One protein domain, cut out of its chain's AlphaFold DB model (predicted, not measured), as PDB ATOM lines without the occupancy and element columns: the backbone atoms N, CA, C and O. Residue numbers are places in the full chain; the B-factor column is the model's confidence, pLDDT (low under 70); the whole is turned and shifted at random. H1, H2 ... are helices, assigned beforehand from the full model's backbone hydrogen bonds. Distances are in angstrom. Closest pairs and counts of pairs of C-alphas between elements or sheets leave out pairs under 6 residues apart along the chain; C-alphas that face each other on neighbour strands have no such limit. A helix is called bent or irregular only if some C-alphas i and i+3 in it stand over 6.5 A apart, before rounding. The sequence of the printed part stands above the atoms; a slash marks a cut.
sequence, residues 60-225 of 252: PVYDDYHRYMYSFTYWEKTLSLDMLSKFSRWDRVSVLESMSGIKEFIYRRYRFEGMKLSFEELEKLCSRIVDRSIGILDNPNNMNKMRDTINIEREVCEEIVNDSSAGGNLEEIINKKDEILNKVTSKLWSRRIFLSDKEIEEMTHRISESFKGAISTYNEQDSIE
ATOM      1  N   PRO A  60     240.655 279.678 196.654       54.16
ATOM      2  CA  PRO A  60     240.973 278.882 195.468       54.16
ATOM      3  C   PRO A  60     239.918 277.802 195.167       54.16
ATOM      4  O   PRO A  60     240.039 277.106 194.166       54.16
ATOM      5  N   VAL A  61     238.914 277.638 196.039       62.53
ATOM      6  CA  VAL A  61     237.830 276.653 195.901       62.53
ATOM      7  C   VAL A  61     236.792 277.082 194.863       62.53
ATOM      8  O   VAL A  61     236.170 276.229 194.243       62.53
ATOM      9  N   TYR A  62     236.618 278.387 194.646       68.50
ATOM     10  CA  TYR A  62     235.631 278.904 193.702       68.50
ATOM     11  C   TYR A  62     236.278 279.305 192.378       68.50
ATOM     12  O   TYR A  62     237.321 279.961 192.362       68.50
ATOM     13  N   ASP A  63     235.641 278.952 191.266       80.31
ATOM     14  CA  ASP A  63     235.909 279.591 189.977       80.31
ATOM     15  C   ASP A  63     235.246 280.988 189.908       80.31
ATOM     16  O   ASP A  63     234.576 281.428 190.851       80.31
ATOM     17  N   ASP A  64     235.474 281.719 188.814       78.31
ATOM     18  CA  ASP A  64     234.918 283.066 188.620       78.31
ATOM     19  C   ASP A  64     233.387 283.081 188.644       78.31
ATOM     20  O   ASP A  64     232.784 283.955 189.272       78.31
ATOM     21  N   TYR A  65     232.764 282.068 188.046       84.06
ATOM     22  CA  TYR A  65     231.317 281.917 188.004       84.06
ATOM     23  C   TYR A  65     230.729 281.762 189.413       84.06
ATOM     24  O   TYR A  65     229.852 282.526 189.817       84.06
ATOM     25  N   HIS A  66     231.251 280.844 190.226       85.31
ATOM     26  CA  HIS A  66     230.777 280.624 191.591       85.31
ATOM     27  C   HIS A  66     231.044 281.830 192.501       85.31
ATOM     28  O   HIS A  66     230.185 282.185 193.314       85.31
ATOM     29  N   ARG A  67     232.188 282.515 192.336       82.75
ATOM     30  CA  ARG A  67     232.458 283.790 193.026       82.75
ATOM     31  C   ARG A  67     231.415 284.846 192.681       82.75
ATOM     32  O   ARG A  67     230.950 285.557 193.580       82.75
ATOM     33  N   TYR A  68     231.033 284.942 191.409       86.44
ATOM     34  CA  TYR A  68     230.004 285.869 190.961       86.44
ATOM     35  C   TYR A  68     228.652 285.550 191.607       86.44
ATOM     36  O   TYR A  68     228.045 286.432 192.211       86.44
ATOM     37  N   MET A  69     228.215 284.285 191.573       90.12
ATOM     38  CA  MET A  69     226.939 283.852 192.168       90.12
ATOM     39  C   MET A  69     226.889 284.098 193.681       90.12
ATOM     40  O   MET A  69     225.903 284.626 194.212       90.12
ATOM     41  N   TYR A  70     227.977 283.774 194.383       88.81
ATOM     42  CA  TYR A  70     228.125 284.043 195.811       88.81
ATOM     43  C   TYR A  70     227.983 285.541 196.121       88.81
ATOM     44  O   TYR A  70     227.250 285.936 197.032       88.81
ATOM     45  N   SER A  71     228.673 286.382 195.347       86.62
ATOM     46  CA  SER A  71     228.713 287.831 195.558       86.62
ATOM     47  C   SER A  71     227.380 288.491 195.202       86.62
ATOM     48  O   SER A  71     226.892 289.345 195.941       86.62
ATOM     49  N   PHE A  72     226.746 288.066 194.108       91.25
ATOM     50  CA  PHE A  72     225.464 288.607 193.660       91.25
ATOM     51  C   PHE A  72     224.380 288.407 194.725       91.25
ATOM     52  O   PHE A  72     223.695 289.356 195.116       91.25
ATOM     53  N   THR A  73     224.262 287.182 195.244       93.19
ATOM     54  CA  THR A  73     223.278 286.833 196.282       93.19
ATOM     55  C   THR A  73     223.608 287.479 197.635       93.19
ATOM     56  O   THR A  73     222.709 287.855 198.389       93.19
ATOM     57  N   TYR A  74     224.895 287.673 197.945       90.88
ATOM     58  CA  TYR A  74     225.344 288.415 199.126       90.88
ATOM     59  C   TYR A  74     224.899 289.882 199.110       90.88
ATOM     60  O   TYR A  74     224.381 290.393 200.112       90.88
ATOM     61  N   TRP A  75     225.059 290.562 197.974       90.06
ATOM     62  CA  TRP A  75     224.650 291.958 197.845       90.06
ATOM     63  C   TRP A  75     223.137 292.131 197.918       90.06
ATOM     64  O   TRP A  75     222.670 293.075 198.561       90.06
ATOM     65  N   GLU A  76     222.369 291.179 197.385       93.81
ATOM     66  CA  GLU A  76     220.908 291.186 197.499       93.81
ATOM     67  C   GLU A  76     220.469 291.102 198.971       93.81
ATOM     68  O   GLU A  76     219.609 291.873 199.409       93.81
ATOM     69  N   LYS A  77     221.107 290.233 199.772       93.50
ATOM     70  CA  LYS A  77     220.885 290.145 201.228       93.50
ATOM     71  C   LYS A  77     221.232 291.452 201.933       93.50
ATOM     72  O   LYS A  77     220.428 291.953 202.716       93.50
ATOM     73  N   THR A  78     222.404 292.015 201.654       90.31
ATOM     74  CA  THR A  78     222.867 293.253 202.299       90.31
ATOM     75  C   THR A  78     221.904 294.409 202.035       90.31
ATOM     76  O   THR A  78     221.437 295.055 202.971       90.31
ATOM     77  N   LEU A  79     221.511 294.604 200.775       90.56
ATOM     78  CA  LEU A  79     220.551 295.638 200.394       90.56
ATOM     79  C   LEU A  79     219.153 295.382 200.974       90.56
ATOM     80  O   LEU A  79     218.484 296.331 201.379       90.56
ATOM     81  N   SER A  80     218.727 294.117 201.071       90.69
ATOM     82  CA  SER A  80     217.468 293.749 201.733       90.69
ATOM     83  C   SER A  80     217.466 294.155 203.208       90.69
ATOM     84  O   SER A  80     216.496 294.739 203.682       90.69
ATOM     85  N   LEU A  81     218.558 293.903 203.937       88.62
ATOM     86  CA  LEU A  81     218.685 294.298 205.344       88.62
ATOM     87  C   LEU A  81     218.746 295.821 205.520       88.62
ATOM     88  O   LEU A  81     218.111 296.361 206.434       88.62
ATOM     89  N   ASP A  82     219.450 296.520 204.628       85.12
ATOM     90  CA  ASP A  82     219.489 297.983 204.613       85.12
ATOM     91  C   ASP A  82     218.088 298.568 204.401       85.12
ATOM     92  O   ASP A  82     217.676 299.469 205.140       85.12
ATOM     93  N   MET A  83     217.326 298.042 203.436       84.00
ATOM     94  CA  MET A  83     215.952 298.484 203.174       84.00
ATOM     95  C   MET A  83     215.007 298.149 204.321       84.00
ATOM     96  O   MET A  83     214.224 299.011 204.714       84.00
ATOM     97  N   LEU A  84     215.139 296.973 204.939       83.25
ATOM     98  CA  LEU A  84     214.371 296.596 206.126       83.25
ATOM     99  C   LEU A  84     214.530 297.634 207.250       83.25
ATOM    100  O   LEU A  84     213.559 298.047 207.886       83.25
ATOM    101  N   SER A  85     215.758 298.111 207.477       76.75
ATOM    102  CA  SER A  85     216.021 299.140 208.487       76.75
ATOM    103  C   SER A  85     215.389 300.492 208.130       76.75
ATOM    104  O   SER A  85     214.841 301.167 209.006       76.75
ATOM    105  N   LYS A  86     215.405 300.874 206.847       76.81
ATOM    106  CA  LYS A  86     214.842 302.139 206.354       76.81
ATOM    107  C   LYS A  86     213.314 302.126 206.373       76.81
ATOM    108  O   LYS A  86     212.711 303.067 206.881       76.81
ATOM    109  N   PHE A  87     212.695 301.046 205.901       75.12
ATOM    110  CA  PHE A  87     211.239 300.911 205.805       75.12
ATOM    111  C   PHE A  87     210.560 300.845 207.169       75.12
ATOM    112  O   PHE A  87     209.432 301.295 207.296       75.12
ATOM    113  N   SER A  88     211.262 300.419 208.223       68.25
ATOM    114  CA  SER A  88     210.739 300.510 209.596       68.25
ATOM    115  C   SER A  88     210.384 301.933 210.048       68.25
ATOM    116  O   SER A  88     209.710 302.113 211.059       68.25
ATOM    117  N   ARG A  89     210.856 302.949 209.313       69.50
ATOM    118  CA  ARG A  89     210.624 304.371 209.579       69.50
ATOM    119  C   ARG A  89     209.707 305.028 208.549       69.50
ATOM    120  O   ARG A  89     209.444 306.220 208.683       69.50
ATOM    121  N   TRP A  90     209.309 304.309 207.502       68.81
ATOM    122  CA  TRP A  90     208.565 304.845 206.362       68.81
ATOM    123  C   TRP A  90     207.176 304.211 206.309       68.81
ATOM    124  O   TRP A  90     207.000 303.054 206.677       68.81
ATOM    125  N   ASP A  91     206.186 304.959 205.830       70.44
ATOM    126  CA  ASP A  91     204.903 304.375 205.444       70.44
ATOM    127  C   ASP A  91     204.961 303.809 204.012       70.44
ATOM    128  O   ASP A  91     205.897 304.053 203.243       70.44
ATOM    129  N   ARG A  92     203.937 303.035 203.637       66.69
ATOM    130  CA  ARG A  92     203.865 302.381 202.323       66.69
ATOM    131  C   ARG A  92     203.852 303.377 201.156       66.69
ATOM    132  O   ARG A  92     204.407 303.067 200.106       66.69
ATOM    133  N   VAL A  93     203.243 304.552 201.320       68.81
ATOM    134  CA  VAL A  93     203.176 305.579 200.267       68.81
ATOM    135  C   VAL A  93     204.573 306.145 200.017       68.81
ATOM    136  O   VAL A  93     205.029 306.170 198.878       68.81
ATOM    137  N   SER A  94     205.301 306.451 201.090       72.94
ATOM    138  CA  SER A  94     206.681 306.940 201.049       72.94
ATOM    139  C   SER A  94     207.634 305.958 200.354       72.94
ATOM    140  O   SER A  94     208.531 306.371 199.616       72.94
ATOM    141  N   VAL A  95     207.436 304.648 200.550       67.94
ATOM    142  CA  VAL A  95     208.209 303.601 199.856       67.94
ATOM    143  C   VAL A  95     207.944 303.616 198.348       67.94
ATOM    144  O   VAL A  95     208.890 303.554 197.563       67.94
ATOM    145  N   LEU A  96     206.678 303.727 197.937       67.44
ATOM    146  CA  LEU A  96     206.292 303.751 196.522       67.44
ATOM    147  C   LEU A  96     206.794 305.014 195.812       67.44
ATOM    148  O   LEU A  96     207.325 304.925 194.706       67.44
ATOM    149  N   GLU A  97     206.691 306.175 196.460       69.38
ATOM    150  CA  GLU A  97     207.195 307.450 195.931       69.38
ATOM    151  C   GLU A  97     208.725 307.460 195.793       69.38
ATOM    152  O   GLU A  97     209.276 308.105 194.900       69.38
ATOM    153  N   SER A  98     209.419 306.682 196.626       75.19
ATOM    154  CA  SER A  98     210.882 306.573 196.623       75.19
ATOM    155  C   SER A  98     211.426 305.459 195.722       75.19
ATOM    156  O   SER A  98     212.640 305.244 195.690       75.19
ATOM    157  N   MET A  99     210.572 304.748 194.975       76.00
ATOM    158  CA  MET A  99     210.965 303.555 194.211       76.00
ATOM    159  C   MET A  99     212.096 303.828 193.208       76.00
ATOM    160  O   MET A  99     213.029 303.035 193.086       76.00
ATOM    161  N   SER A 100     212.069 304.981 192.534       72.19
ATOM    162  CA  SER A 100     213.139 305.392 191.614       72.19
ATOM    163  C   SER A 100     214.487 305.555 192.327       72.19
ATOM    164  O   SER A 100     215.514 305.111 191.816       72.19
ATOM    165  N   GLY A 101     214.487 306.128 193.535       74.19
ATOM    166  CA  GLY A 101     215.697 306.282 194.346       74.19
ATOM    167  C   GLY A 101     216.219 304.950 194.889       74.19
ATOM    168  O   GLY A 101     217.430 304.747 194.965       74.19
ATOM    169  N   ILE A 102     215.322 304.013 195.216       79.31
ATOM    170  CA  ILE A 102     215.690 302.650 195.634       79.31
ATOM    171  C   ILE A 102     216.392 301.917 194.484       79.31
ATOM    172  O   ILE A 102     217.466 301.354 194.691       79.31
ATOM    173  N   LYS A 103     215.847 301.990 193.265       81.69
ATOM    174  CA  LYS A 103     216.470 301.412 192.063       81.69
ATOM    175  C   LYS A 103     217.842 302.013 191.784       81.69
ATOM    176  O   LYS A 103     218.797 301.277 191.554       81.69
ATOM    177  N   GLU A 104     217.974 303.336 191.853       76.19
ATOM    178  CA  GLU A 104     219.268 303.990 191.652       76.19
ATOM    179  C   GLU A 104     220.300 303.553 192.705       76.19
ATOM    180  O   GLU A 104     221.453 303.274 192.370       76.19
ATOM    181  N   PHE A 105     219.885 303.449 193.969       80.62
ATOM    182  CA  PHE A 105     220.740 302.982 195.058       80.62
ATOM    183  C   PHE A 105     221.225 301.543 194.834       80.62
ATOM    184  O   PHE A 105     222.425 301.281 194.928       80.62
ATOM    185  N   ILE A 106     220.312 300.634 194.480       82.94
ATOM    186  CA  ILE A 106     220.628 299.241 194.143       82.94
ATOM    187  C   ILE A 106     221.615 299.186 192.972       82.94
ATOM    188  O   ILE A 106     222.668 298.558 193.079       82.94
ATOM    189  N   TYR A 107     221.313 299.883 191.874       79.69
ATOM    190  CA  TYR A 107     222.143 299.884 190.670       79.69
ATOM    191  C   TYR A 107     223.570 300.365 190.952       79.69
ATOM    192  O   TYR A 107     224.540 299.730 190.539       79.69
ATOM    193  N   ARG A 108     223.716 301.473 191.692       76.25
ATOM    194  CA  ARG A 108     225.033 302.007 192.069       76.25
ATOM    195  C   ARG A 108     225.826 301.012 192.913       76.25
ATOM    196  O   ARG A 108     227.031 300.901 192.705       76.25
ATOM    197  N   ARG A 109     225.167 300.290 193.828       82.38
ATOM    198  CA  ARG A 109     225.832 299.288 194.666       82.38
ATOM    199  C   ARG A 109     226.349 298.119 193.836       82.38
ATOM    200  O   ARG A 109     227.533 297.834 193.918       82.38
ATOM    201  N   TYR A 110     225.519 297.518 192.987       82.25
ATOM    202  CA  TYR A 110     225.962 296.431 192.104       82.25
ATOM    203  C   TYR A 110     227.073 296.879 191.145       82.25
ATOM    204  O   TYR A 110     228.071 296.182 190.987       82.25
ATOM    205  N   ARG A 111     226.964 298.087 190.577       77.56
ATOM    206  CA  ARG A 111     227.993 298.636 189.685       77.56
ATOM    207  C   ARG A 111     229.342 298.833 190.380       77.56
ATOM    208  O   ARG A 111     230.371 298.603 189.753       77.56
ATOM    209  N   PHE A 112     229.345 299.282 191.637       74.19
ATOM    210  CA  PHE A 112     230.571 299.433 192.430       74.19
ATOM    211  C   PHE A 112     231.285 298.087 192.636       74.19
ATOM    212  O   PHE A 112     232.508 298.035 192.635       74.19
ATOM    213  N   GLU A 113     230.520 297.003 192.709       73.75
ATOM    214  CA  GLU A 113     230.998 295.624 192.874       73.75
ATOM    215  C   GLU A 113     231.326 294.945 191.530       73.75
ATOM    216  O   GLU A 113     231.508 293.734 191.465       73.75
ATOM    217  N   GLY A 114     231.369 295.710 190.433       71.94
ATOM    218  CA  GLY A 114     231.681 295.202 189.094       71.94
ATOM    219  C   GLY A 114     230.520 294.499 188.380       71.94
ATOM    220  O   GLY A 114     230.694 294.019 187.261       71.94
ATOM    221  N   MET A 115     229.319 294.481 188.960       80.44
ATOM    222  CA  MET A 115     228.145 293.813 188.391       80.44
ATOM    223  C   MET A 115     227.299 294.795 187.579       80.44
ATOM    224  O   MET A 115     226.763 295.779 188.097       80.44
ATOM    225  N   LYS A 116     227.168 294.539 186.276       81.12
ATOM    226  CA  LYS A 116     226.400 295.388 185.356       81.12
ATOM    227  C   LYS A 116     224.995 294.826 185.192       81.12
ATOM    228  O   LYS A 116     224.767 293.989 184.334       81.12
ATOM    229  N   LEU A 117     224.059 295.321 185.993       80.75
ATOM    230  CA  LEU A 117     222.655 294.924 185.885       80.75
ATOM    231  C   LEU A 117     222.010 295.489 184.612       80.75
ATOM    232  O   LEU A 117     222.139 296.685 184.325       80.75
ATOM    233  N   SER A 118     221.256 294.648 183.903       84.19
ATOM    234  CA  SER A 118     220.279 295.105 182.918       84.19
ATOM    235  C   SER A 118     219.127 295.838 183.617       84.19
ATOM    236  O   SER A 118     218.906 295.693 184.823       84.19
ATOM    237  N   PHE A 119     218.374 296.651 182.871       79.44
ATOM    238  CA  PHE A 119     217.206 297.333 183.437       79.44
ATOM    239  C   PHE A 119     216.164 296.329 183.955       79.44
ATOM    240  O   PHE A 119     215.589 296.535 185.019       79.44
ATOM    241  N   GLU A 120     215.963 295.221 183.238       86.06
ATOM    242  CA  GLU A 120     215.032 294.170 183.644       86.06
ATOM    243  C   GLU A 120     215.463 293.493 184.951       86.06
ATOM    244  O   GLU A 120     214.636 293.325 185.849       86.06
ATOM    245  N   GLU A 121     216.748 293.151 185.106       89.31
ATOM    246  CA  GLU A 121     217.214 292.546 186.357       89.31
ATOM    247  C   GLU A 121     217.169 293.543 187.518       89.31
ATOM    248  O   GLU A 121     216.813 293.171 188.633       89.31
ATOM    249  N   LEU A 122     217.434 294.829 187.269       88.12
ATOM    250  CA  LEU A 122     217.282 295.864 188.290       88.12
ATOM    251  C   LEU A 122     215.838 295.949 188.814       88.12
ATOM    252  O   LEU A 122     215.632 296.069 190.023       88.12
ATOM    253  N   GLU A 123     214.840 295.875 187.929       86.69
ATOM    254  CA  GLU A 123     213.422 295.848 188.309       86.69
ATOM    255  C   GLU A 123     213.087 294.609 189.151       86.69
ATOM    256  O   GLU A 123     212.489 294.734 190.224       86.69
ATOM    257  N   LYS A 124     213.524 293.422 188.709       90.06
ATOM    258  CA  LYS A 124     213.303 292.160 189.434       90.06
ATOM    259  C   LYS A 124     213.942 292.191 190.820       90.06
ATOM    260  O   LYS A 124     213.287 291.863 191.809       90.06
ATOM    261  N   LEU A 125     215.192 292.635 190.909       91.00
ATOM    262  CA  LEU A 125     215.935 292.708 192.161       91.00
ATOM    263  C   LEU A 125     215.311 293.717 193.130       91.00
ATOM    264  O   LEU A 125     215.146 293.426 194.316       91.00
ATOM    265  N   CYS A 126     214.882 294.872 192.614       88.88
ATOM    266  CA  CYS A 126     214.134 295.853 193.388       88.88
ATOM    267  C   CYS A 126     212.825 295.263 193.931       88.88
ATOM    268  O   CYS A 126     212.545 295.436 195.117       88.88
ATOM    269  N   SER A 127     212.060 294.530 193.111       89.06
ATOM    270  CA  SER A 127     210.841 293.844 193.563       89.06
ATOM    271  C   SER A 127     211.148 292.883 194.707       89.06
ATOM    272  O   SER A 127     210.578 293.031 195.782       89.06
ATOM    273  N   ARG A 128     212.119 291.971 194.545       91.12
ATOM    274  CA  ARG A 128     212.463 290.983 195.586       91.12
ATOM    275  C   ARG A 128     212.881 291.641 196.908       91.12
ATOM    276  O   ARG A 128     212.502 291.169 197.980       91.12
ATOM    277  N   ILE A 129     213.661 292.726 196.859       88.94
ATOM    278  CA  ILE A 129     214.076 293.498 198.047       88.94
ATOM    279  C   ILE A 129     212.873 294.152 198.736       88.94
ATOM    280  O   ILE A 129     212.750 294.111 199.966       88.94
ATOM    281  N   VAL A 130     211.989 294.765 197.950       83.62
ATOM    282  CA  VAL A 130     210.798 295.445 198.462       83.62
ATOM    283  C   VAL A 130     209.807 294.436 199.034       83.62
ATOM    284  O   VAL A 130     209.331 294.649 200.146       83.62
ATOM    285  N   ASP A 131     209.570 293.311 198.363       82.75
ATOM    286  CA  ASP A 131     208.643 292.259 198.797       82.75
ATOM    287  C   ASP A 131     209.024 291.696 200.174       82.75
ATOM    288  O   ASP A 131     208.171 291.580 201.056       82.75
ATOM    289  N   ARG A 132     210.323 291.460 200.422       81.19
ATOM    290  CA  ARG A 132     210.844 291.073 201.752       81.19
ATOM    291  C   ARG A 132     210.558 292.115 202.831       81.19
ATOM    292  O   ARG A 132     210.415 291.783 204.006       81.19
ATOM    293  N   SER A 133     210.508 293.381 202.435       74.81
ATOM    294  CA  SER A 133     210.452 294.523 203.340       74.81
ATOM    295  C   SER A 133     209.030 295.076 203.516       74.81
ATOM    296  O   SER A 133     208.772 295.796 204.475       74.81
ATOM    297  N   ILE A 134     208.066 294.722 202.660       70.00
ATOM    298  CA  ILE A 134     206.658 295.124 202.835       70.00
ATOM    299  C   ILE A 134     206.058 294.478 204.089       70.00
ATOM    300  O   ILE A 134     205.294 295.127 204.802       70.00
ATOM    301  N   GLY A 135     206.458 293.247 204.423       66.44
ATOM    302  CA  GLY A 135     205.953 292.534 205.602       66.44
ATOM    303  C   GLY A 135     206.200 293.252 206.937       66.44
ATOM    304  O   GLY A 135     205.466 293.015 207.898       66.44
ATOM    305  N   ILE A 136     207.188 294.157 207.011       67.88
ATOM    306  CA  ILE A 136     207.418 294.979 208.211       67.88
ATOM    307  C   ILE A 136     206.591 296.264 208.248       67.88
ATOM    308  O   ILE A 136     206.402 296.808 209.333       67.88
ATOM    309  N   LEU A 137     206.089 296.736 207.102       67.75
ATOM    310  CA  LEU A 137     205.198 297.900 207.049       67.75
ATOM    311  C   LEU A 137     203.866 297.578 207.732       67.75
ATOM    312  O   LEU A 137     203.305 298.420 208.426       67.75
ATOM    313  N   ASP A 138     203.398 296.338 207.571       68.94
ATOM    314  CA  ASP A 138     202.132 295.880 208.143       68.94
ATOM    315  C   ASP A 138     202.295 295.421 209.609       68.94
ATOM    316  O   ASP A 138     201.343 295.475 210.389       68.94
ATOM    317  N   ASN A 139     203.498 294.990 210.018       74.38
ATOM    318  CA  ASN A 139     203.799 294.614 211.403       74.38
ATOM    319  C   ASN A 139     205.291 294.819 211.759       74.38
ATOM    320  O   ASN A 139     206.104 293.906 211.571       74.38
ATOM    321  N   PRO A 140     205.665 295.967 212.357       75.94
ATOM    322  CA  PRO A 140     207.053 296.266 212.724       75.94
ATOM    323  C   PRO A 140     207.686 295.266 213.703       75.94
ATOM    324  O   PRO A 140     208.907 295.090 213.705       75.94
ATOM    325  N   ASN A 141     206.878 294.555 214.503       77.88
ATOM    326  CA  ASN A 141     207.378 293.537 215.435       77.88
ATOM    327  C   ASN A 141     207.979 292.320 214.711       77.88
ATOM    328  O   ASN A 141     208.724 291.549 215.314       77.88
ATOM    329  N   ASN A 142     207.720 292.168 213.407       82.94
ATOM    330  CA  ASN A 142     208.299 291.110 212.585       82.94
ATOM    331  C   ASN A 142     209.729 291.412 212.111       82.94
ATOM    332  O   ASN A 142     210.296 290.590 211.400       82.94
ATOM    333  N   MET A 143     210.346 292.538 212.489       84.88
ATOM    334  CA  MET A 143     211.680 292.910 211.998       84.88
ATOM    335  C   MET A 143     212.737 291.819 212.222       84.88
ATOM    336  O   MET A 143     213.493 291.511 211.303       84.88
ATOM    337  N   ASN A 144     212.787 291.219 213.415       88.00
ATOM    338  CA  ASN A 144     213.750 290.149 213.700       88.00
ATOM    339  C   ASN A 144     213.446 288.898 212.871       88.00
ATOM    340  O   ASN A 144     214.343 288.379 212.218       88.00
ATOM    341  N   LYS A 145     212.168 288.497 212.799       87.94
ATOM    342  CA  LYS A 145     211.716 287.384 211.954       87.94
ATOM    343  C   LYS A 145     212.133 287.597 210.493       87.94
ATOM    344  O   LYS A 145     212.688 286.694 209.889       87.94
ATOM    345  N   MET A 146     211.934 288.796 209.943       89.06
ATOM    346  CA  MET A 146     212.297 289.122 208.558       89.06
ATOM    347  C   MET A 146     213.808 289.154 208.337       89.06
ATOM    348  O   MET A 146     214.287 288.633 207.332       89.06
ATOM    349  N   ARG A 147     214.577 289.704 209.283       91.81
ATOM    350  CA  ARG A 147     216.045 289.640 209.250       91.81
ATOM    351  C   ARG A 147     216.526 288.189 209.224       91.81
ATOM    352  O   ARG A 147     217.386 287.857 208.412       91.81
ATOM    353  N   ASP A 148     215.960 287.337 210.072       92.38
ATOM    354  CA  ASP A 148     216.329 285.926 210.138       92.38
ATOM    355  C   ASP A 148     215.940 285.180 208.859       92.38
ATOM    356  O   ASP A 148     216.741 284.399 208.350       92.38
ATOM    357  N   THR A 149     214.772 285.476 208.283       92.75
ATOM    358  CA  THR A 149     214.344 284.962 206.975       92.75
ATOM    359  C   THR A 149     215.322 285.351 205.863       92.75
ATOM    360  O   THR A 149     215.740 284.488 205.096       92.75
ATOM    361  N   ILE A 150     215.748 286.619 205.797       93.69
ATOM    362  CA  ILE A 150     216.731 287.100 204.806       93.69
ATOM    363  C   ILE A 150     218.082 286.391 204.979       93.69
ATOM    364  O   ILE A 150     218.715 286.003 203.996       93.69
ATOM    365  N   ASN A 151     218.522 286.195 206.223       95.19
ATOM    366  CA  ASN A 151     219.753 285.460 206.507       95.19
ATOM    367  C   ASN A 151     219.640 283.987 206.092       95.19
ATOM    368  O   ASN A 151     220.569 283.465 205.485       95.19
ATOM    369  N   ILE A 152     218.499 283.336 206.346       95.94
ATOM    370  CA  ILE A 152     218.251 281.957 205.901       95.94
ATOM    371  C   ILE A 152     218.295 281.854 204.378       95.94
ATOM    372  O   ILE A 152     218.953 280.954 203.868       95.94
ATOM    373  N   GLU A 153     217.640 282.762 203.647       96.06
ATOM    374  CA  GLU A 153     217.709 282.763 202.179       96.06
ATOM    375  C   GLU A 153     219.161 282.814 201.701       96.06
ATOM    376  O   GLU A 153     219.563 282.022 200.848       96.06
ATOM    377  N   ARG A 154     219.980 283.681 202.307       95.19
ATOM    378  CA  ARG A 154     221.392 283.806 201.943       95.19
ATOM    379  C   ARG A 154     222.224 282.577 202.308       95.19
ATOM    380  O   ARG A 154     223.121 282.219 201.550       95.19
ATOM    381  N   GLU A 155     221.960 281.934 203.435       95.62
ATOM    382  CA  GLU A 155     222.640 280.692 203.816       95.62
ATOM    383  C   GLU A 155     222.284 279.537 202.880       95.62
ATOM    384  O   GLU A 155     223.142 278.722 202.558       95.62
ATOM    385  N   VAL A 156     221.035 279.476 202.412       96.31
ATOM    386  CA  VAL A 156     220.628 278.490 201.406       96.31
ATOM    387  C   VAL A 156     221.310 278.775 200.069       96.31
ATOM    388  O   VAL A 156     221.812 277.839 199.451       96.31
ATOM    389  N   CYS A 157     221.401 280.041 199.644       95.56
ATOM    390  CA  CYS A 157     222.193 280.400 198.465       95.56
ATOM    391  C   CYS A 157     223.659 279.966 198.617       95.56
ATOM    392  O   CYS A 157     224.238 279.424 197.683       95.56
ATOM    393  N   GLU A 158     224.253 280.156 199.794       92.88
ATOM    394  CA  GLU A 158     225.624 279.714 200.061       92.88
ATOM    395  C   GLU A 158     225.801 278.213 199.892       92.88
ATOM    396  O   GLU A 158     226.753 277.756 199.268       92.88
ATOM    397  N   GLU A 159     224.883 277.446 200.468       93.38
ATOM    398  CA  GLU A 159     224.907 275.991 200.416       93.38
ATOM    399  C   GLU A 159     224.789 275.501 198.969       93.38
ATOM    400  O   GLU A 159     225.553 274.639 198.556       93.38
ATOM    401  N   ILE A 160     223.912 276.121 198.175       93.88
ATOM    402  CA  ILE A 160     223.745 275.811 196.749       93.88
ATOM    403  C   ILE A 160     225.032 276.092 195.954       93.88
ATOM    404  O   ILE A 160     225.436 275.257 195.149       93.88
ATOM    405  N   VAL A 161     225.694 277.231 196.191       91.06
ATOM    406  CA  VAL A 161     226.959 277.577 195.511       91.06
ATOM    407  C   VAL A 161     228.098 276.642 195.934       91.06
ATOM    408  O   VAL A 161     228.914 276.247 195.103       91.06
ATOM    409  N   ASN A 162     228.152 276.251 197.211       88.69
ATOM    410  CA  ASN A 162     229.121 275.268 197.693       88.69
ATOM    411  C   ASN A 162     228.894 273.897 197.037       88.69
ATOM    412  O   ASN A 162     229.843 273.302 196.526       88.69
ATOM    413  N   ASP A 163     227.648 273.421 197.011       88.75
ATOM    414  CA  ASP A 163     227.280 272.132 196.418       88.75
ATOM    415  C   ASP A 163     227.628 272.081 194.925       88.75
ATOM    416  O   ASP A 163     228.150 271.072 194.441       88.75
ATOM    417  N   SER A 164     227.400 273.175 194.189       87.81
ATOM    418  CA  SER A 164     227.784 273.243 192.779       87.81
ATOM    419  C   SER A 164     229.304 273.299 192.595       87.81
ATOM    420  O   SER A 164     229.849 272.568 191.769       87.81
ATOM    421  N   SER A 165     230.024 274.052 193.434       81.88
ATOM    422  CA  SER A 165     231.494 274.119 193.368       81.88
ATOM    423  C   SER A 165     232.176 272.775 193.667       81.88
ATOM    424  O   SER A 165     233.264 272.498 193.165       81.88
ATOM    425  N   ALA A 166     231.516 271.902 194.435       80.88
ATOM    426  CA  ALA A 166     231.982 270.552 194.746       80.88
ATOM    427  C   ALA A 166     231.696 269.520 193.631       80.88
ATOM    428  O   ALA A 166     231.976 268.332 193.813       80.88
ATOM    429  N   GLY A 167     231.157 269.952 192.483       72.38
ATOM    430  CA  GLY A 167     230.897 269.111 191.310       72.38
ATOM    431  C   GLY A 167     229.423 269.000 190.905       72.38
ATOM    432  O   GLY A 167     229.115 268.255 189.975       72.38
ATOM    433  N   GLY A 168     228.511 269.706 191.580       77.06
ATOM    434  CA  GLY A 168     227.114 269.830 191.161       77.06
ATOM    435  C   GLY A 168     226.917 270.843 190.024       77.06
ATOM    436  O   GLY A 168     227.672 271.801 189.885       77.06
ATOM    437  N   ASN A 169     225.867 270.674 189.218       83.88
ATOM    438  CA  ASN A 169     225.462 271.695 188.249       83.88
ATOM    439  C   ASN A 169     224.517 272.703 188.926       83.88
ATOM    440  O   ASN A 169     223.404 272.344 189.316       83.88
ATOM    441  N   LEU A 170     224.953 273.961 189.043       85.50
ATOM    442  CA  LEU A 170     224.190 275.032 189.685       85.50
ATOM    443  C   LEU A 170     222.795 275.209 189.055       85.50
ATOM    444  O   LEU A 170     221.800 275.261 189.777       85.50
ATOM    445  N   GLU A 171     222.698 275.247 187.723       85.62
ATOM    446  CA  GLU A 171     221.420 275.398 187.012       85.62
ATOM    447  C   GLU A 171     220.482 274.216 187.261       85.62
ATOM    448  O   GLU A 171     219.270 274.396 187.401       85.62
ATOM    449  N   GLU A 172     221.023 273.001 187.353       86.12
ATOM    450  CA  GLU A 172     220.230 271.815 187.672       86.12
ATOM    451  C   GLU A 172     219.644 271.908 189.090       86.12
ATOM    452  O   GLU A 172     218.452 271.658 189.273       86.12
ATOM    453  N   ILE A 173     220.452 272.332 190.069       81.12
ATOM    454  CA  ILE A 173     220.025 272.517 191.466       81.12
ATOM    455  C   ILE A 173     218.946 273.608 191.556       81.12
ATOM    456  O   ILE A 173     217.906 273.409 192.184       81.12
ATOM    457  N   ILE A 174     219.133 274.746 190.877       87.00
ATOM    458  CA  ILE A 174     218.177 275.871 190.898       87.00
ATOM    459  C   ILE A 174     216.819 275.490 190.290       87.00
ATOM    460  O   ILE A 174     215.777 276.013 190.705       87.00
ATOM    461  N   ASN A 175     216.817 274.591 189.303       86.31
ATOM    462  CA  ASN A 175     215.600 274.119 188.646       86.31
ATOM    463  C   ASN A 175     214.832 273.081 189.480       86.31
ATOM    464  O   ASN A 175     213.625 272.906 189.289       86.31
ATOM    465  N   LYS A 176     215.484 272.436 190.453       88.62
ATOM    466  CA  LYS A 176     214.850 271.502 191.390       88.62
ATOM    467  C   LYS A 176     214.319 272.246 192.614       88.62
ATOM    468  O   LYS A 176     214.929 272.264 193.680       88.62
ATOM    469  N   LYS A 177     213.125 272.832 192.477       88.88
ATOM    470  CA  LYS A 177     212.454 273.577 193.562       88.88
ATOM    471  C   LYS A 177     212.376 272.801 194.881       88.88
ATOM    472  O   LYS A 177     212.556 273.408 195.932       88.88
ATOM    473  N   ASP A 178     212.162 271.488 194.826       90.12
ATOM    474  CA  ASP A 178     212.085 270.634 196.017       90.12
ATOM    475  C   ASP A 178     213.411 270.584 196.793       90.12
ATOM    476  O   ASP A 178     213.409 270.522 198.021       90.12
ATOM    477  N   GLU A 179     214.558 270.662 196.111       91.75
ATOM    478  CA  GLU A 179     215.867 270.703 196.774       91.75
ATOM    479  C   GLU A 179     216.056 272.021 197.535       91.75
ATOM    480  O   GLU A 179     216.442 272.007 198.707       91.75
ATOM    481  N   ILE A 180     215.702 273.155 196.918       94.12
ATOM    482  CA  ILE A 180     215.726 274.468 197.578       94.12
ATOM    483  C   ILE A 180     214.753 274.481 198.765       94.12
ATOM    484  O   ILE A 180     215.123 274.901 199.863       94.12
ATOM    485  N   LEU A 181     213.531 273.975 198.571       95.06
ATOM    486  CA  LEU A 181     212.500 273.891 199.604       95.06
ATOM    487  C   LEU A 181     212.983 273.085 200.818       95.06
ATOM    488  O   LEU A 181     212.803 273.514 201.962       95.06
ATOM    489  N   ASN A 182     213.638 271.946 200.584       95.06
ATOM    490  CA  ASN A 182     214.198 271.108 201.642       95.06
ATOM    491  C   ASN A 182     215.312 271.828 202.416       95.06
ATOM    492  O   ASN A 182     215.329 271.770 203.650       95.06
ATOM    493  N   LYS A 183     216.206 272.554 201.726       96.06
ATOM    494  CA  LYS A 183     217.260 273.360 202.368       96.06
ATOM    495  C   LYS A 183     216.667 274.482 203.223       96.06
ATOM    496  O   LYS A 183     217.031 274.612 204.393       96.06
ATOM    497  N   VAL A 184     215.701 275.237 202.689       96.44
ATOM    498  CA  VAL A 184     214.981 276.296 203.424       96.44
ATOM    499  C   VAL A 184     214.308 275.724 204.669       96.44
ATOM    500  O   VAL A 184     214.522 276.222 205.777       96.44
ATOM    501  N   THR A 185     213.547 274.643 204.506       95.44
ATOM    502  CA  THR A 185     212.831 273.985 205.604       95.44
ATOM    503  C   THR A 185     213.808 273.517 206.680       95.44
ATOM    504  O   THR A 185     213.636 273.847 207.850       95.44
ATOM    505  N   SER A 186     214.895 272.842 206.304       96.19
ATOM    506  CA  SER A 186     215.930 272.391 207.244       96.19
ATOM    507  C   SER A 186     216.507 273.542 208.087       96.19
ATOM    508  O   SER A 186     216.575 273.446 209.318       96.19
ATOM    509  N   LYS A 187     216.839 274.683 207.462       96.00
ATOM    510  CA  LYS A 187     217.359 275.864 208.175       96.00
ATOM    511  C   LYS A 187     216.314 276.481 209.107       96.00
ATOM    512  O   LYS A 187     216.646 276.783 210.256       96.00
ATOM    513  N   LEU A 188     215.062 276.612 208.666       93.94
ATOM    514  CA  LEU A 188     213.957 277.114 209.495       93.94
ATOM    515  C   LEU A 188     213.747 276.249 210.744       93.94
ATOM    516  O   LEU A 188     213.681 276.778 211.858       93.94
ATOM    517  N   TRP A 189     213.737 274.925 210.576       94.62
ATOM    518  CA  TRP A 189     213.636 273.964 211.677       94.62
ATOM    519  C   TRP A 189     214.811 274.084 212.651       94.62
ATOM    520  O   TRP A 189     214.598 274.135 213.865       94.62
ATOM    521  N   SER A 190     216.041 274.209 212.140       94.31
ATOM    522  CA  SER A 190     217.246 274.358 212.970       94.31
ATOM    523  C   SER A 190     217.216 275.614 213.857       94.31
ATOM    524  O   SER A 190     217.734 275.604 214.974       94.31
ATOM    525  N   ARG A 191     216.549 276.678 213.387       92.56
ATOM    526  CA  ARG A 191     216.419 277.974 214.072       92.56
ATOM    527  C   ARG A 191     215.103 278.148 214.823       92.56
ATOM    528  O   ARG A 191     214.916 279.173 215.471       92.56
ATOM    529  N   ARG A 192     214.209 277.153 214.775       93.19
ATOM    530  CA  ARG A 192     212.862 277.194 215.376       93.19
ATOM    531  C   ARG A 192     212.029 278.387 214.886       93.19
ATOM    532  O   ARG A 192     211.291 278.992 215.662       93.19
ATOM    533  N   ILE A 193     212.158 278.726 213.605       90.75
ATOM    534  CA  ILE A 193     211.370 279.781 212.963       90.75
ATOM    535  C   ILE A 193     210.171 279.135 212.279       90.75
ATOM    536  O   ILE A 193     210.324 278.256 211.435       90.75
ATOM    537  N   PHE A 194     208.976 279.594 212.643       89.69
ATOM    538  CA  PHE A 194     207.723 279.100 212.085       89.69
ATOM    539  C   PHE A 194     207.205 280.072 211.026       89.69
ATOM    540  O   PHE A 194     206.913 281.240 211.314       89.69
ATOM    541  N   LEU A 195     207.103 279.563 209.804       88.56
ATOM    542  CA  LEU A 195     206.533 280.228 208.641       88.56
ATOM    543  C   LEU A 195     205.354 279.402 208.127       88.56
ATOM    544  O   LEU A 195     205.316 278.188 208.313       88.56
ATOM    545  N   SER A 196     204.392 280.069 207.502       90.75
ATOM    546  CA  SER A 196     203.362 279.413 206.701       90.75
ATOM    547  C   SER A 196     203.968 278.799 205.439       90.75
ATOM    548  O   SER A 196     204.973 279.297 204.931       90.75
ATOM    549  N   ASP A 197     203.318 277.775 204.887       91.12
ATOM    550  CA  ASP A 197     203.759 277.133 203.639       91.12
ATOM    551  C   ASP A 197     203.940 278.160 202.513       91.12
ATOM    552  O   ASP A 197     204.934 278.134 201.795       91.12
ATOM    553  N   LYS A 198     203.046 279.155 202.441       90.69
ATOM    554  CA  LYS A 198     203.146 280.264 201.487       90.69
ATOM    555  C   LYS A 198     204.417 281.101 201.676       90.69
ATOM    556  O   LYS A 198     205.090 281.409 200.700       90.69
ATOM    557  N   GLU A 199     204.761 281.473 202.911       90.25
ATOM    558  CA  GLU A 199     206.000 282.221 203.192       90.25
ATOM    559  C   GLU A 199     207.240 281.405 202.775       90.25
ATOM    560  O   GLU A 199     208.196 281.967 202.240       90.25
ATOM    561  N   ILE A 200     207.216 280.083 202.978       92.62
ATOM    562  CA  ILE A 200     208.303 279.166 202.600       92.62
ATOM    563  C   ILE A 200     208.409 279.032 201.070       92.62
ATOM    564  O   ILE A 200     209.513 279.072 200.516       92.62
ATOM    565  N   GLU A 201     207.282 278.911 200.368       92.38
ATOM    566  CA  GLU A 201     207.230 278.895 198.902       92.38
ATOM    567  C   GLU A 201     207.769 280.202 198.307       92.38
ATOM    568  O   GLU A 201     208.568 280.176 197.370       92.38
ATOM    569  N   GLU A 202     207.394 281.348 198.878       91.31
ATOM    570  CA  GLU A 202     207.883 282.659 198.451       91.31
ATOM    571  C   GLU A 202     209.401 282.804 198.664       91.31
ATOM    572  O   GLU A 202     210.092 283.319 197.784       91.31
ATOM    573  N   MET A 203     209.948 282.312 199.784       92.94
ATOM    574  CA  MET A 203     211.404 282.254 199.999       92.94
ATOM    575  C   MET A 203     212.096 281.393 198.941       92.94
ATOM    576  O   MET A 203     213.071 281.818 198.324       92.94
ATOM    577  N   THR A 204     211.567 280.190 198.710       93.81
ATOM    578  CA  THR A 204     212.091 279.231 197.727       93.81
ATOM    579  C   THR A 204     212.105 279.846 196.327       93.81
ATOM    580  O   THR A 204     213.092 279.742 195.596       93.81
ATOM    581  N   HIS A 205     211.030 280.551 195.966       93.12
ATOM    582  CA  HIS A 205     210.931 281.264 194.701       93.12
ATOM    583  C   HIS A 205     211.972 282.384 194.589       93.12
ATOM    584  O   HIS A 205     212.675 282.442 193.581       93.12
ATOM    585  N   ARG A 206     212.127 283.229 195.618       94.12
ATOM    586  CA  ARG A 206     213.113 284.322 195.613       94.12
ATOM    587  C   ARG A 206     214.549 283.824 195.481       94.12
ATOM    588  O   ARG A 206     215.316 284.444 194.755       94.12
ATOM    589  N   ILE A 207     214.901 282.716 196.135       95.56
ATOM    590  CA  ILE A 207     216.227 282.090 195.996       95.56
ATOM    591  C   ILE A 207     216.468 281.683 194.538       95.56
ATOM    592  O   ILE A 207     217.485 282.053 193.956       95.56
ATOM    593  N   SER A 208     215.508 280.985 193.921       94.69
ATOM    594  CA  SER A 208     215.603 280.569 192.516       94.69
ATOM    595  C   SER A 208     215.739 281.768 191.568       94.69
ATOM    596  O   SER A 208     216.617 281.780 190.709       94.69
ATOM    597  N   GLU A 209     214.924 282.810 191.751       94.50
ATOM    598  CA  GLU A 209     214.984 284.020 190.920       94.50
ATOM    599  C   GLU A 209     216.273 284.824 191.129       94.50
ATOM    600  O   GLU A 209     216.790 285.386 190.167       94.50
ATOM    601  N   SER A 210     216.823 284.855 192.348       94.88
ATOM    602  CA  SER A 210     218.106 285.513 192.623       94.88
ATOM    603  C   SER A 210     219.232 284.866 191.819       94.88
ATOM    604  O   SER A 210     219.998 285.565 191.156       94.88
ATOM    605  N   PHE A 211     219.279 283.530 191.774       95.44
ATOM    606  CA  PHE A 211     220.260 282.842 190.943       95.44
ATOM    607  C   PHE A 211     220.014 283.008 189.447       95.44
ATOM    608  O   PHE A 211     220.964 283.249 188.714       95.44
ATOM    609  N   LYS A 212     218.768 282.919 188.968       94.00
ATOM    610  CA  LYS A 212     218.483 283.157 187.543       94.00
ATOM    611  C   LYS A 212     218.929 284.552 187.105       94.00
ATOM    612  O   LYS A 212     219.519 284.690 186.037       94.00
ATOM    613  N   GLY A 213     218.683 285.560 187.941       92.81
ATOM    614  CA  GLY A 213     219.152 286.926 187.714       92.81
ATOM    615  C   GLY A 213     220.676 287.023 187.693       92.81
ATOM    616  O   GLY A 213     221.246 287.634 186.787       92.81
ATOM    617  N   ALA A 214     221.347 286.357 188.635       92.12
ATOM    618  CA  ALA A 214     222.802 286.292 188.683       92.12
ATOM    619  C   ALA A 214     223.393 285.641 187.420       92.12
ATOM    620  O   ALA A 214     224.278 286.223 186.796       92.12
ATOM    621  N   ILE A 215     222.858 284.491 187.000       91.94
ATOM    622  CA  ILE A 215     223.293 283.751 185.806       91.94
ATOM    623  C   ILE A 215     223.077 284.579 184.541       91.94
ATOM    624  O   ILE A 215     223.999 284.715 183.743       91.94
ATOM    625  N   SER A 216     221.893 285.181 184.376       91.19
ATOM    626  CA  SER A 216     221.611 286.054 183.227       91.19
ATOM    627  C   SER A 216     222.599 287.213 183.167       91.19
ATOM    628  O   SER A 216     223.187 287.471 182.123       91.19
ATOM    629  N   THR A 217     222.834 287.876 184.304       89.06
ATOM    630  CA  THR A 217     223.742 289.027 184.365       89.06
ATOM    631  C   THR A 217     225.183 288.622 184.045       89.06
ATOM    632  O   THR A 217     225.864 289.347 183.326       89.06
ATOM    633  N   TYR A 218     225.640 287.473 184.547       87.12
ATOM    634  CA  TYR A 218     226.977 286.945 184.265       87.12
ATOM    635  C   TYR A 218     227.152 286.635 182.770       87.12
ATOM    636  O   TYR A 218     228.056 287.157 182.125       87.12
ATOM    637  N   ASN A 219     226.216 285.885 182.182       84.06
ATOM    638  CA  ASN A 219     226.272 285.509 180.765       84.06
ATOM    639  C   ASN A 219     226.187 286.734 179.830       84.06
ATOM    640  O   ASN A 219     226.807 286.767 178.766       84.06
ATOM    641  N   GLU A 220     225.429 287.764 180.214       81.19
ATOM    642  CA  GLU A 220     225.364 289.028 179.475       81.19
ATOM    643  C   GLU A 220     226.688 289.810 179.534       81.19
ATOM    644  O   GLU A 220     227.048 290.461 178.550       81.19
ATOM    645  N   GLN A 221     227.433 289.739 180.644       66.56
ATOM    646  CA  GLN A 221     228.758 290.361 180.756       66.56
ATOM    647  C   GLN A 221     229.770 289.700 179.815       66.56
ATOM    648  O   GLN A 221     230.449 290.416 179.072       66.56
ATOM    649  N   ASP A 222     229.786 288.370 179.768       52.00
ATOM    650  CA  ASP A 222     230.684 287.598 178.903       52.00
ATOM    651  C   ASP A 222     230.399 287.855 177.411       52.00
ATOM    652  O   ASP A 222     231.323 288.008 176.610       52.00
ATOM    653  N   SER A 223     229.128 288.054 177.030       52.66
ATOM    654  CA  SER A 223     228.737 288.367 175.642       52.66
ATOM    655  C   SER A 223     229.288 289.704 175.107       52.66
ATOM    656  O   SER A 223     229.403 289.907 173.889       52.66
ATOM    657  N   ILE A 224     229.637 290.635 176.006       47.75
ATOM    658  CA  ILE A 224     230.257 291.922 175.663       47.75
ATOM    659  C   ILE A 224     231.775 291.759 175.506       47.75
ATOM    660  O   ILE A 224     232.359 292.398 174.627       47.75
ATOM    661  N   GLU A 225     232.411 290.902 176.307       44.03
ATOM    662  CA  GLU A 225     233.848 290.614 176.206       44.03
ATOM    663  C   GLU A 225     234.183 289.726 174.998       44.03
ATOM    664  O   GLU A 225     235.147 290.018 174.282       44.03
TER     665      GLU A 225
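What this domain is: This is residues 60 to 225 of the 252 residues of an uncharacterized protein of Plasmodium relictum (UniProt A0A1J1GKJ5). H1 and H5 lie side by side, running opposite ways, and the long helix H8 crosses them on one side, with H4 next to it. H3 and H7 cover opposite edges, H3 packing on H4 and H7 on H5 and H8. The 166 printed residues hold eight named helices, H1 to H8 in chain order; the class is all helix. It is compact, with a radius of gyration of the C-alphas of 15.8 A and spans of 44 by 38 by 24 A.

How they stand to each other: Begin at H8, residues 197 to 225, a hub like H5, residues 140 to 165; each touches five helices. Their closest C-alphas, Glu 153 and Ile 207, are 6.4 A apart. H1, residues 64 to 87, touches H5 at a shallow tilt of 1 degree, opposite ways, closest at C-alphas 66 and 161, 6.3 A. With H4, residues 119 to 138, they form a bundle, a group of touching helices; H4 and H5 are a helical hairpin. H3, residues 99 to 112, touches H4, closest at C-alphas 103 and 126, 6.2 A. H7, residues 177 to 191, touches H8 with residues 200 to 208 of H8 alone, closest at C-alphas 181 and 204, 5.7 A. H6, residues 170 to 175, touches H5, closest at C-alphas 164 and 170, 5.1 A. H2, residues 92 to 97, touches no helix. Every O i to N i+4 pair is within hydrogen-bond range in H1, H2, H3, H6 and H7; 12 of 16 are in H4, 20 of 22 in H5 and 24 of 25 in H8.

Where its parts are: Find C-alpha 197 at (203.759, 277.133, 203.639); H8 runs 42.9 A to C-alpha 225 at (233.848, 290.614, 176.206). H5 spans 38.2 A and is irregular: C-alphas 141 and 144 are 7.4 A apart. H1 spans 34.3 A from C-alpha 64 at (234.918, 283.066, 188.620). H4, 29.0 A, has a kink of 35 degrees near residue 132.

The domain as a whole: The farthest C-alphas, Asn 141 and Glu 225, are 47.4 A apart. The printed part has no cut and no long link. Mean pLDDT of the printed part is 84.1; look for values under 70 at, among others, residues 135 to 138 and 221 to 225.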